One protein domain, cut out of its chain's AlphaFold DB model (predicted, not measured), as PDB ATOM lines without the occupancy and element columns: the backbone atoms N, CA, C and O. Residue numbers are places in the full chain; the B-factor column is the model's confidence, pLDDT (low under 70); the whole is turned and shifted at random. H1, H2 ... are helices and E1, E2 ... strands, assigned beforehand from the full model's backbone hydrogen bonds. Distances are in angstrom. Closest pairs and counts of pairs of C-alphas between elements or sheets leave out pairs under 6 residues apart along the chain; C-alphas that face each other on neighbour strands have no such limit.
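AT A GLANCE: This is residues 2 to 86 of the 88 residues of an uncharacterized protein of Butyricicoccus sp. AM29-23AC (UniProt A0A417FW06). A small sheet of three strands, E1, E2 and E3, has H1 packed over E1 and the longer H2 side by side with H1, while past E3 the chain runs out to a small separate head with the short helices H3 and H4. This head makes one end of the long axis, and the residues after H4 fold back from it. The printed part has 85 residues, with four named helices and three named strands in the order H1, E1, E2, H2, E3, H3, H4. The sheet is mixed, in the order E1, E2, E3, and the class is mixed, helices and strands. The whole is loose, with a radius of gyration of the C-alphas of 14.9 A, and elongated, spanning 48 by 27 by 18 A.

HOW THE PARTS SIT: H1, residues 2 to 10, is on the sheet at a height of 8.2 A. It lies over E1, residues 16 to 21, and runs along the strands, at 25 degrees to E1 on the local plane; their closest C-alphas, of Gln 5 and Val 18, are 5.7 A apart. E1 and E2, residues 24 to 29, form an antiparallel hairpin, with N 19 and O 26 within hydrogen-bond range at 2.8 A. H2, residues 38 to 49, touches H1 with residues 44 to 48 alone, at a shallow tilt of 23 degrees, opposite ways; the closest C-alphas, of Ile 4 and Val 48, are 6.4 A apart. H2 only grazes the sheet, with residues 45 to 49. E3, residues 58 to 61, is parallel to E2, with N 59 and O 25 at 2.8 A; E2, H2 and E3 form a strand-helix-strand unit, two parallel neighbour strands with a helix between, and its crossover is right-handed. H3, residues 67 to 70, and H4, residues 75 to 79, are close but not clearly touching, the closest C-alphas, of Val 70 and Leu 78, being 7.0 A apart. Both are apart from H1 and H2. In H1, H2 and H4 every O i to N i+4 pair is within hydrogen-bond range; H3 is too short for such a pair.

IN THESE COORDINATES: H1 begins with C-alpha 2 at (-17.156, 53.801, -3.606) and measures 12.5 A. E1 measures 15.7 A, E2 15.8 A, H2 16.0 A and E3 10.0 A. H4 ends with C-alpha 79 at (-23.743, 18.557, 9.611).

THE WHOLE: The two C-alphas farthest apart, of Cys 54 and Val 75, are 48.2 A apart. Residues 71 to 77, of which 75 to 77 belong to H4, stand free. The printed part has no cut and no long link. Its mean pLDDT is 90.7, with residue 54 under 70.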
ATOM      1  N   GLU A   2     -15.685  53.933  -3.557       83.38
ATOM      2  CA  GLU A   2     -17.156  53.801  -3.606       83.38
ATOM      3  C   GLU A   2     -17.711  53.072  -4.840       83.38
ATOM      4  O   GLU A   2     -18.677  52.331  -4.720       83.38
ATOM      5  N   LEU A   3     -17.113  53.248  -6.025       88.19
ATOM      6  CA  LEU A   3     -17.598  52.582  -7.239       88.19
ATOM      7  C   LEU A   3     -17.384  51.060  -7.199       88.19
ATOM      8  O   LEU A   3     -18.290  50.311  -7.537       88.19
ATOM      9  N   ILE A   4     -16.216  50.611  -6.727       88.25
ATOM     10  CA  ILE A   4     -15.903  49.182  -6.568       88.25
ATOM     11  C   ILE A   4     -16.792  48.576  -5.480       88.25
ATOM     12  O   ILE A   4     -17.300  47.472  -5.658       88.25
ATOM     13  N   GLN A   5     -17.043  49.321  -4.396       90.25
ATOM     14  CA  GLN A   5     -17.988  48.899  -3.364       90.25
ATOM     15  C   GLN A   5     -19.386  48.683  -3.956       90.25
ATOM     16  O   GLN A   5     -19.948  47.625  -3.742       90.25
ATOM     17  N   ARG A   6     -19.906  49.585  -4.802       90.06
ATOM     18  CA  ARG A   6     -21.220  49.386  -5.450       90.06
ATOM     19  C   ARG A   6     -21.284  48.150  -6.351       90.06
ATOM     20  O   ARG A   6     -22.319  47.495  -6.403       90.06
ATOM     21  N   VAL A   7     -20.201  47.838  -7.068       89.44
ATOM     22  CA  VAL A   7     -20.115  46.600  -7.863       89.44
ATOM     23  C   VAL A   7     -20.209  45.387  -6.939       89.44
ATOM     24  O   VAL A   7     -21.027  44.500  -7.177       89.44
ATOM     25  N   CYS A   8     -19.446  45.391  -5.848       90.06
ATOM     26  CA  CYS A   8     -19.481  44.342  -4.834       90.06
ATOM     27  C   CYS A   8     -20.858  44.228  -4.158       90.06
ATOM     28  O   CYS A   8     -21.357  43.122  -4.000       90.06
ATOM     29  N   ASP A   9     -21.512  45.352  -3.851       89.31
ATOM     30  CA  ASP A   9     -22.850  45.414  -3.246       89.31
ATOM     31  C   ASP A   9     -23.922  44.773  -4.140       89.31
ATOM     32  O   ASP A   9     -24.882  44.171  -3.658       89.31
ATOM     33  N   SER A  10     -23.759  44.890  -5.462       86.56
ATOM     34  CA  SER A  10     -24.663  44.281  -6.443       86.56
ATOM     35  C   SER A  10     -24.474  42.767  -6.595       86.56
ATOM     36  O   SER A  10     -25.344  42.082  -7.137       86.56
ATOM     37  N   TRP A  11     -23.354  42.231  -6.107       85.06
ATOM     38  CA  TRP A  11     -23.016  40.819  -6.193       85.06
ATOM     39  C   TRP A  11     -23.415  40.102  -4.898       85.06
ATOM     40  O   TRP A  11     -23.009  40.495  -3.808       85.06
ATOM     41  N   LYS A  12     -24.247  39.054  -5.014       78.38
ATOM     42  CA  LYS A  12     -24.739  38.202  -3.908       78.38
ATOM     43  C   LYS A  12     -25.010  38.953  -2.590       78.38
ATOM     44  O   LYS A  12     -24.430  38.643  -1.556       78.38
ATOM     45  N   ASN A  13     -25.919  39.927  -2.634       75.75
ATOM     46  CA  ASN A  13     -26.356  40.727  -1.478       75.75
ATOM     47  C   ASN A  13     -25.266  41.580  -0.797       75.75
ATOM     48  O   ASN A  13     -25.480  42.042   0.323       75.75
ATOM     49  N   GLY A  14     -24.128  41.827  -1.449       76.56
ATOM     50  CA  GLY A  14     -23.143  42.792  -0.962       76.56
ATOM     51  C   GLY A  14     -22.333  42.332   0.237       76.56
ATOM     52  O   GLY A  14     -21.829  43.142   1.009       76.56
ATOM     53  N   GLU A  15     -22.161  41.023   0.388       89.81
ATOM     54  CA  GLU A  15     -21.365  40.434   1.463       89.81
ATOM     55  C   GLU A  15     -19.848  40.524   1.199       89.81
ATOM     56  O   GLU A  15     -19.088  39.604   1.513       89.81
ATOM     57  N   ILE A  16     -19.395  41.640   0.618       93.81
ATOM     58  CA  ILE A  16     -17.994  41.928   0.306       93.81
ATOM     59  C   ILE A  16     -17.653  43.350   0.761       93.81
ATOM     60  O   ILE A  16     -18.243  44.330   0.313       93.81
ATOM     61  N   SER A  17     -16.634  43.469   1.608       94.00
ATOM     62  CA  SER A  17     -16.064  44.750   2.028       94.00
ATOM     63  C   SER A  17     -14.854  45.103   1.168       94.00
ATOM     64  O   SER A  17     -13.933  44.293   1.041       94.00
ATOM     65  N   VAL A  18     -14.808  46.326   0.633       94.25
ATOM     66  CA  VAL A  18     -13.691  46.812  -0.191       94.25
ATOM     67  C   VAL A  18     -12.754  47.703   0.629       94.25
ATOM     68  O   VAL A  18     -13.131  48.773   1.103       94.25
ATOM     69  N   GLY A  19     -11.502  47.271   0.767       93.75
ATOM     70  CA  GLY A  19     -10.408  47.965   1.448       93.75
ATOM     71  C   GLY A  19      -9.277  48.371   0.495       93.75
ATOM     72  O   GLY A  19      -9.208  47.916  -0.645       93.75
ATOM     73  N   PHE A  20      -8.401  49.268   0.947       92.62
ATOM     74  CA  PHE A  20      -7.160  49.612   0.252       92.62
ATOM     75  C   PHE A  20      -6.037  49.663   1.276       92.62
ATOM     76  O   PHE A  20      -6.081  50.464   2.211       92.62
ATOM     77  N   ALA A  21      -5.056  48.789   1.110       92.19
ATOM     78  CA  ALA A  21      -3.932  48.656   2.019       92.19
ATOM     79  C   ALA A  21      -2.676  48.347   1.207       92.19
ATOM     80  O   ALA A  21      -2.727  47.575   0.254       92.19
ATOM     81  N   GLU A  22      -1.563  48.987   1.564       91.31
ATOM     82  CA  GLU A  22      -0.242  48.702   0.980       91.31
ATOM     83  C   GLU A  22      -0.194  48.777  -0.564       91.31
ATOM     84  O   GLU A  22       0.575  48.079  -1.213       91.31
ATOM     85  N   GLY A  23      -1.017  49.643  -1.171       89.50
ATOM     86  CA  GLY A  23      -1.075  49.804  -2.629       89.50
ATOM     87  C   GLY A  23      -1.970  48.795  -3.358       89.50
ATOM     88  O   GLY A  23      -2.016  48.813  -4.586       89.50
ATOM     89  N   VAL A  24      -2.690  47.942  -2.627       91.88
ATOM     90  CA  VAL A  24      -3.532  46.865  -3.163       91.88
ATOM     91  C   VAL A  24      -4.987  47.085  -2.754       91.88
ATOM     92  O   VAL A  24      -5.289  47.463  -1.618       91.88
ATOM     93  N   ILE A  25      -5.904  46.842  -3.686       92.94
ATOM     94  CA  ILE A  25      -7.342  46.810  -3.409       92.94
ATOM     95  C   ILE A  25      -7.671  45.445  -2.804       92.94
ATOM     96  O   ILE A  25      -7.339  44.414  -3.379       92.94
ATOM     97  N   VAL A  26      -8.318  45.420  -1.645       95.12
ATOM     98  CA  VAL A  26      -8.611  44.187  -0.905       95.12
ATOM     99  C   VAL A  26     -10.117  43.968  -0.863       95.12
ATOM    100  O   VAL A  26     -10.835  44.761  -0.258       95.12
ATOM    101  N   LEU A  27     -10.601  42.896  -1.483       94.38
ATOM    102  CA  LEU A  27     -11.998  42.469  -1.420       94.38
ATOM    103  C   LEU A  27     -12.119  41.373  -0.366       94.38
ATOM    104  O   LEU A  27     -11.577  40.284  -0.533       94.38
ATOM    105  N   THR A  28     -12.815  41.668   0.728       95.38
ATOM    106  CA  THR A  28     -13.011  40.725   1.836       95.38
ATOM    107  C   THR A  28     -14.430  40.188   1.815       95.38
ATOM    108  O   THR A  28     -15.368  40.947   2.054       95.38
ATOM    109  N   PHE A  29     -14.585  38.892   1.564       93.81
ATOM    110  CA  PHE A  29     -15.870  38.203   1.651       93.81
ATOM    111  C   PHE A  29     -16.237  38.047   3.129       93.81
ATOM    112  O   PHE A  29     -15.498  37.427   3.891       93.81
ATOM    113  N   VAL A  30     -17.345  38.652   3.557       91.56
ATOM    114  CA  VAL A  30     -17.752  38.692   4.975       91.56
ATOM    115  C   VAL A  30     -18.945  37.800   5.293       91.56
ATOM    116  O   VAL A  30     -19.164  37.504   6.466       91.56
ATOM    117  N   GLY A  31     -19.702  37.366   4.290       87.25
ATOM    118  CA  GLY A  31     -20.908  36.564   4.483       87.25
ATOM    119  C   GLY A  31     -20.669  35.074   4.300       87.25
ATOM    120  O   GLY A  31     -20.281  34.406   5.258       87.25
ATOM    121  N   ALA A  32     -20.910  34.565   3.090       86.62
ATOM    122  CA  ALA A  32     -20.719  33.152   2.761       86.62
ATOM    123  C   ALA A  32     -19.299  32.634   3.072       86.62
ATOM    124  O   ALA A  32     -18.303  33.339   2.889       86.62
ATOM    125  N   TYR A  33     -19.229  31.380   3.528       91.50
ATOM    126  CA  TYR A  33     -17.975  30.666   3.754       91.50
ATOM    127  C   TYR A  33     -17.453  30.041   2.450       91.50
ATOM    128  O   TYR A  33     -18.233  29.653   1.582       91.50
ATOM    129  N   GLY A  34     -16.130  29.935   2.334       90.94
ATOM    130  CA  GLY A  34     -15.455  29.326   1.194       90.94
ATOM    131  C   GLY A  34     -15.155  30.280   0.032       90.94
ATOM    132  O   GLY A  34     -15.214  31.507   0.150       90.94
ATOM    133  N   VAL A  35     -14.778  29.687  -1.102       90.94
ATOM    134  CA  VAL A  35     -14.495  30.360  -2.377       90.94
ATOM    135  C   VAL A  35     -15.712  30.253  -3.302       90.94
ATOM    136  O   VAL A  35     -16.083  29.150  -3.679       90.94
ATOM    137  N   PRO A  36     -16.301  31.356  -3.783       90.19
ATOM    138  CA  PRO A  36     -17.452  31.278  -4.685       90.19
ATOM    139  C   PRO A  36     -17.201  30.373  -5.904       90.19
ATOM    140  O   PRO A  36     -16.059  30.233  -6.351       90.19
ATOM    141  N   GLU A  37     -18.270  29.811  -6.482       90.50
ATOM    142  CA  GLU A  37     -18.161  28.975  -7.683       90.50
ATOM    143  C   GLU A  37     -17.372  29.697  -8.779       90.50
ATOM    144  O   GLU A  37     -17.527  30.904  -8.984       90.50
ATOM    145  N   ALA A  38     -16.543  28.956  -9.518       90.12
ATOM    146  CA  ALA A  38     -15.558  29.546 -10.427       90.12
ATOM    147  C   ALA A  38     -16.176  30.525 -11.442       90.12
ATOM    148  O   ALA A  38     -15.597  31.571 -11.724       90.12
ATOM    149  N   ALA A  39     -17.369  30.218 -11.961       90.94
ATOM    150  CA  ALA A  39     -18.083  31.091 -12.891       90.94
ATOM    151  C   ALA A  39     -18.578  32.392 -12.230       90.94
ATOM    152  O   ALA A  39     -18.530  33.458 -12.840       90.94
ATOM    153  N   GLU A  40     -19.037  32.318 -10.981       90.44
ATOM    154  CA  GLU A  40     -19.536  33.472 -10.228       90.44
ATOM    155  C   GLU A  40     -18.390  34.377  -9.773       90.44
ATOM    156  O   GLU A  40     -18.511  35.603  -9.823       90.44
ATOM    157  N   LEU A  41     -17.275  33.765  -9.362       91.50
ATOM    158  CA  LEU A  41     -16.044  34.470  -9.037       91.50
ATOM    159  C   LEU A  41     -15.469  35.162 -10.276       91.50
ATOM    160  O   LEU A  41     -15.107  36.331 -10.190       91.50
ATOM    161  N   ALA A  42     -15.436  34.487 -11.429       93.12
ATOM    162  CA  ALA A  42     -14.963  35.081 -12.679       93.12
ATOM    163  C   ALA A  42     -15.809  36.295 -13.095       93.12
ATOM    164  O   ALA A  42     -15.255  37.317 -13.486       93.12
ATOM    165  N   ALA A  43     -17.136  36.221 -12.952       92.31
ATOM    166  CA  ALA A  43     -18.021  37.349 -13.241       92.31
ATOM    167  C   ALA A  43     -17.761  38.554 -12.318       92.31
ATOM    168  O   ALA A  43     -17.767  39.696 -12.774       92.31
ATOM    169  N   LEU A  44     -17.505  38.310 -11.027       92.31
ATOM    170  CA  LEU A  44     -17.123  39.367 -10.087       92.31
ATOM    171  C   LEU A  44     -15.761  39.972 -10.448       92.31
ATOM    172  O   LEU A  44     -15.631  41.193 -10.482       92.31
ATOM    173  N   GLN A  45     -14.762  39.128 -10.715       92.62
ATOM    174  CA  GLN A  45     -13.415  39.556 -11.097       92.62
ATOM    175  C   GLN A  45     -13.455  40.431 -12.349       92.62
ATOM    176  O   GLN A  45     -12.876  41.511 -12.343       92.62
ATOM    177  N   ASP A  46     -14.207  40.022 -13.371       92.81
ATOM    178  CA  ASP A  46     -14.387  40.788 -14.603       92.81
ATOM    179  C   ASP A  46     -15.032  42.158 -14.339       92.81
ATOM    180  O   ASP A  46     -14.516  43.190 -14.774       92.81
ATOM    181  N   ALA A  47     -16.109  42.207 -13.551       91.81
ATOM    182  CA  ALA A  47     -16.769  43.466 -13.206       91.81
ATOM    183  C   ALA A  47     -15.851  44.416 -12.411       91.81
ATOM    184  O   ALA A  47     -15.867  45.635 -12.618       91.81
ATOM    185  N   VAL A  48     -15.037  43.869 -11.504       91.38
ATOM    186  CA  VAL A  48     -14.063  44.622 -10.707       91.38
ATOM    187  C   VAL A  48     -12.920  45.135 -11.591       91.38
ATOM    188  O   VAL A  48     -12.607  46.323 -11.524       91.38
ATOM    189  N   GLU A  49     -12.365  44.300 -12.471       90.12
ATOM    190  CA  GLU A  49     -11.312  44.650 -13.439       90.12
ATOM    191  C   GLU A  49     -11.731  45.839 -14.320       90.12
ATOM    192  O   GLU A  49     -10.996  46.818 -14.440       90.12
ATOM    193  N   HIS A  50     -12.960  45.817 -14.851       89.56
ATOM    194  CA  HIS A  50     -13.514  46.905 -15.669       89.56
ATOM    195  C   HIS A  50     -13.756  48.210 -14.895       89.56
ATOM    196  O   HIS A  50     -13.933  49.271 -15.495       89.56
ATOM    197  N   THR A  51     -13.787  48.142 -13.565       89.56
ATOM    198  CA  THR A  51     -14.101  49.277 -12.692       89.56
ATOM    199  C   THR A  51     -12.847  49.920 -12.098       89.56
ATOM    200  O   THR A  51     -12.873  51.096 -11.721       89.56
ATOM    201  N   ILE A  52     -11.744  49.177 -11.983       85.19
ATOM    202  CA  ILE A  52     -10.532  49.657 -11.321       85.19
ATOM    203  C   ILE A  52      -9.805  50.686 -12.194       85.19
ATOM    204  O   ILE A  52      -9.385  50.380 -13.311       85.19
ATOM    205  N   PRO A  53      -9.559  51.902 -11.677       70.69
ATOM    206  CA  PRO A  53      -8.675  52.834 -12.353       70.69
ATOM    207  C   PRO A  53      -7.223  52.329 -12.267       70.69
ATOM    208  O   PRO A  53      -6.720  52.048 -11.181       70.69
ATOM    209  N   CYS A  54      -6.539  52.265 -13.414       68.19
ATOM    210  CA  CYS A  54      -5.094  52.005 -13.547       68.19
ATOM    211  C   CYS A  54      -4.568  50.600 -13.168       68.19
ATOM    212  O   CYS A  54      -3.461  50.522 -12.644       68.19
ATOM    213  N   HIS A  55      -5.285  49.505 -13.465       73.38
ATOM    214  CA  HIS A  55      -4.796  48.114 -13.286       73.38
ATOM    215  C   HIS A  55      -4.088  47.862 -11.937       73.38
ATOM    216  O   HIS A  55      -3.073  47.166 -11.861       73.38
ATOM    217  N   LEU A  56      -4.586  48.493 -10.869       85.62
ATOM    218  CA  LEU A  56      -4.074  48.283  -9.520       85.62
ATOM    219  C   LEU A  56      -4.273  46.821  -9.126       85.62
ATOM    220  O   LEU A  56      -5.285  46.210  -9.468       85.62
ATOM    221  N   ALA A  57      -3.317  46.277  -8.376       90.19
ATOM    222  CA  ALA A  57      -3.418  44.917  -7.876       90.19
ATOM    223  C   ALA A  57      -4.662  44.752  -6.988       90.19
ATOM    224  O   ALA A  57      -5.007  45.639  -6.198       90.19
ATOM    225  N   VAL A  58      -5.292  43.582  -7.098       92.88
ATOM    226  CA  VAL A  58      -6.471  43.198  -6.318       92.88
ATOM    227  C   VAL A  58      -6.186  41.907  -5.572       92.88
ATOM    228  O   VAL A  58      -5.701  40.939  -6.156       92.88
ATOM    229  N   SER A  59      -6.508  41.885  -4.286       94.69
ATOM    230  CA  SER A  59      -6.461  40.696  -3.445       94.69
ATOM    231  C   SER A  59      -7.868  40.310  -3.003       94.69
ATOM    232  O   SER A  59      -8.681  41.175  -2.674       94.69
ATOM    233  N   TYR A  60      -8.138  39.008  -2.984       94.12
ATOM    234  CA  TYR A  60      -9.416  38.429  -2.587       94.12
ATOM    235  C   TYR A  60      -9.208  37.631  -1.301       94.12
ATOM    236  O   TYR A  60      -8.429  36.676  -1.278       94.12
ATOM    237  N   LEU A  61      -9.888  38.033  -0.230       94.56
ATOM    238  CA  LEU A  61      -9.819  37.390   1.078       94.56
ATOM    239  C   LEU A  61     -11.125  36.654   1.358       94.56
ATOM    240  O   LEU A  61     -12.163  37.276   1.586       94.56
ATOM    241  N   TYR A  62     -11.053  35.328   1.349       94.25
ATOM    242  CA  TYR A  62     -12.189  34.446   1.605       94.25
ATOM    243  C   TYR A  62     -12.346  34.160   3.098       94.25
ATOM    244  O   TYR A  62     -11.360  34.028   3.830       94.25
ATOM    245  N   ARG A  63     -13.595  34.032   3.544       93.56
ATOM    246  CA  ARG A  63     -13.932  33.651   4.915       93.56
ATOM    247  C   ARG A  63     -14.105  32.138   4.991       93.56
ATOM    248  O   ARG A  63     -14.883  31.574   4.240       93.56
ATOM    249  N   TYR A  64     -13.435  31.494   5.939       95.19
ATOM    250  CA  TYR A  64     -13.596  30.064   6.225       95.19
ATOM    251  C   TYR A  64     -14.009  29.852   7.678       95.19
ATOM    252  O   TYR A  64     -13.775  30.722   8.523       95.19
ATOM    253  N   LEU A  65     -14.594  28.691   7.965       94.50
ATOM    254  CA  LEU A  65     -14.882  28.255   9.323       94.50
ATOM    255  C   LEU A  65     -13.590  28.001  10.093       94.50
ATOM    256  O   LEU A  65     -12.724  27.226   9.681       94.50
ATOM    257  N   LEU A  66     -13.477  28.635  11.254       93.81
ATOM    258  CA  LEU A  66     -12.331  28.477  12.134       93.81
ATOM    259  C   LEU A  66     -12.615  27.394  13.174       93.81
ATOM    260  O   LEU A  66     -13.741  27.230  13.633       93.81
ATOM    261  N   VAL A  67     -11.567  26.704  13.635       93.62
ATOM    262  CA  VAL A  67     -11.687  25.618  14.633       93.62
ATOM    263  C   VAL A  67     -12.456  26.058  15.884       93.62
ATOM    264  O   VAL A  67     -13.229  25.286  16.441       93.62
ATOM    265  N   ARG A  68     -12.291  27.317  16.312       95.06
ATOM    266  CA  ARG A  68     -13.037  27.877  17.450       95.06
ATOM    267  C   ARG A  68     -14.540  28.032  17.187       95.06
ATOM    268  O   ARG A  68     -15.314  27.908  18.124       95.06
ATOM    269  N   GLU A  69     -14.934  28.331  15.949       94.56
ATOM    270  CA  GLU A  69     -16.344  28.453  15.555       94.56
ATOM    271  C   GLU A  69     -16.960  27.056  15.500       94.56
ATOM    272  O   GLU A  69     -17.986  26.817  16.123       94.56
ATOM    273  N   VAL A  70     -16.257  26.106  14.877       94.25
ATOM    274  CA  VAL A  70     -16.651  24.690  14.826       94.25
ATOM    275  C   VAL A  70     -16.793  24.097  16.227       94.25
ATOM    276  O   VAL A  70     -17.762  23.404  16.511       94.25
ATOM    277  N   GLY A  71     -15.859  24.394  17.133       94.88
ATOM    278  CA  GLY A  71     -15.902  23.913  18.515       94.88
ATOM    279  C   GLY A  71     -17.061  24.473  19.347       94.88
ATOM    280  O   GLY A  71     -17.367  23.915  20.397       94.88
ATOM    281  N   ALA A  72     -17.696  25.558  18.896       96.56
ATOM    282  CA  ALA A  72     -18.881  26.135  19.525       96.56
ATOM    283  C   ALA A  72     -20.202  25.628  18.915       96.56
ATOM    284  O   ALA A  72     -21.259  25.876  19.492       96.56
ATOM    285  N   MET A  73     -20.154  24.927  17.777       96.38
ATOM    286  CA  MET A  73     -21.329  24.388  17.090       96.38
ATOM    287  C   MET A  73     -21.782  23.058  17.695       96.38
ATOM    288  O   MET A  73     -20.992  22.230  18.150       96.38
ATOM    289  N   THR A  74     -23.086  22.812  17.635       97.44
ATOM    290  CA  THR A  74     -23.661  21.484  17.830       97.44
ATOM    291  C   THR A  74     -23.347  20.575  16.639       97.44
ATOM    292  O   THR A  74     -23.079  21.027  15.526       97.44
ATOM    293  N   VAL A  75     -23.448  19.258  16.843       95.25
ATOM    294  CA  VAL A  75     -23.273  18.276  15.758       95.25
ATOM    295  C   VAL A  75     -24.270  18.512  14.617       95.25
ATOM    296  O   VAL A  75     -23.906  18.360  13.458       95.25
ATOM    297  N   ALA A  76     -25.506  18.911  14.935       96.81
ATOM    298  CA  ALA A  76     -26.537  19.177  13.935       96.81
ATOM    299  C   ALA A  76     -26.202  20.396  13.061       96.81
ATOM    300  O   ALA A  76     -26.391  20.347  11.849       96.81
ATOM    301  N   GLU A  77     -25.672  21.468  13.656       95.56
ATOM    302  CA  GLU A  77     -25.208  22.646  12.909       95.56
ATOM    303  C   GLU A  77     -24.013  22.288  12.022       95.56
ATOM    304  O   GLU A  77     -24.014  22.596  10.832       95.56
ATOM    305  N   LEU A  78     -23.041  21.548  12.564       94.94
ATOM    306  CA  LEU A  78     -21.865  21.117  11.812       94.94
ATOM    307  C   LEU A  78     -22.223  20.237  10.602       94.94
ATOM    308  O   LEU A  78     -21.590  20.344   9.557       94.94
ATOM    309  N   GLN A  79     -23.253  19.393  10.715       94.88
ATOM    310  CA  GLN A  79     -23.743  18.557   9.611       94.88
ATOM    311  C   GLN A  79     -24.328  19.355   8.437       94.88
ATOM    312  O   GLN A  79     -24.415  18.816   7.335       94.88
ATOM    313  N   GLY A  80     -24.742  20.606   8.659       94.19
ATOM    314  CA  GLY A  80     -25.246  21.483   7.601       94.19
ATOM    315  C   GLY A  80     -24.148  22.112   6.739       94.19
ATOM    316  O   GLY A  80     -24.450  22.623   5.663       94.19
ATOM    317  N   HIS A  81     -22.893  22.070   7.192       93.06
ATOM    318  CA  HIS A  81     -21.760  22.660   6.490       93.06
ATOM    319  C   HIS A  81     -21.145  21.703   5.474       93.06
ATOM    320  O   HIS A  81     -21.110  20.484   5.658       93.06
ATOM    321  N   THR A  82     -20.625  22.270   4.388       92.19
ATOM    322  CA  THR A  82     -19.942  21.493   3.348       92.19
ATOM    323  C   THR A  82     -18.429  21.589   3.515       92.19
ATOM    324  O   THR A  82     -17.924  22.511   4.147       92.19
ATOM    325  N   MET A  83     -17.675  20.659   2.917       90.31
ATOM    326  CA  MET A  83     -16.199  20.699   2.958       90.31
ATOM    327  C   MET A  83     -15.621  22.004   2.402       90.31
ATOM    328  O   MET A  83     -14.530  22.408   2.784       90.31
ATOM    329  N   HIS A  84     -16.373  22.667   1.529       89.06
ATOM    330  CA  HIS A  84     -16.014  23.937   0.930       89.06
ATOM    331  C   HIS A  84     -15.913  25.098   1.945       89.06
ATOM    332  O   HIS A  84     -15.161  26.044   1.725       89.06
ATOM    333  N   ASP A  85     -16.606  24.999   3.083       92.19
ATOM    334  CA  ASP A  85     -16.619  26.037   4.122       92.19
ATOM    335  C   ASP A  85     -15.323  26.057   4.959       92.19
ATOM    336  O   ASP A  85     -15.077  26.993   5.725       92.19
ATOM    337  N   PHE A  86     -14.481  25.028   4.825       91.88
ATOM    338  CA  PHE A  86     -13.246  24.839   5.582       91.88
ATOM    339  C   PHE A  86     -12.027  25.145   4.710       91.88
ATOM    340  O   PHE A  86     -12.013  24.842   3.522       91.88
TER     341      PHE A  86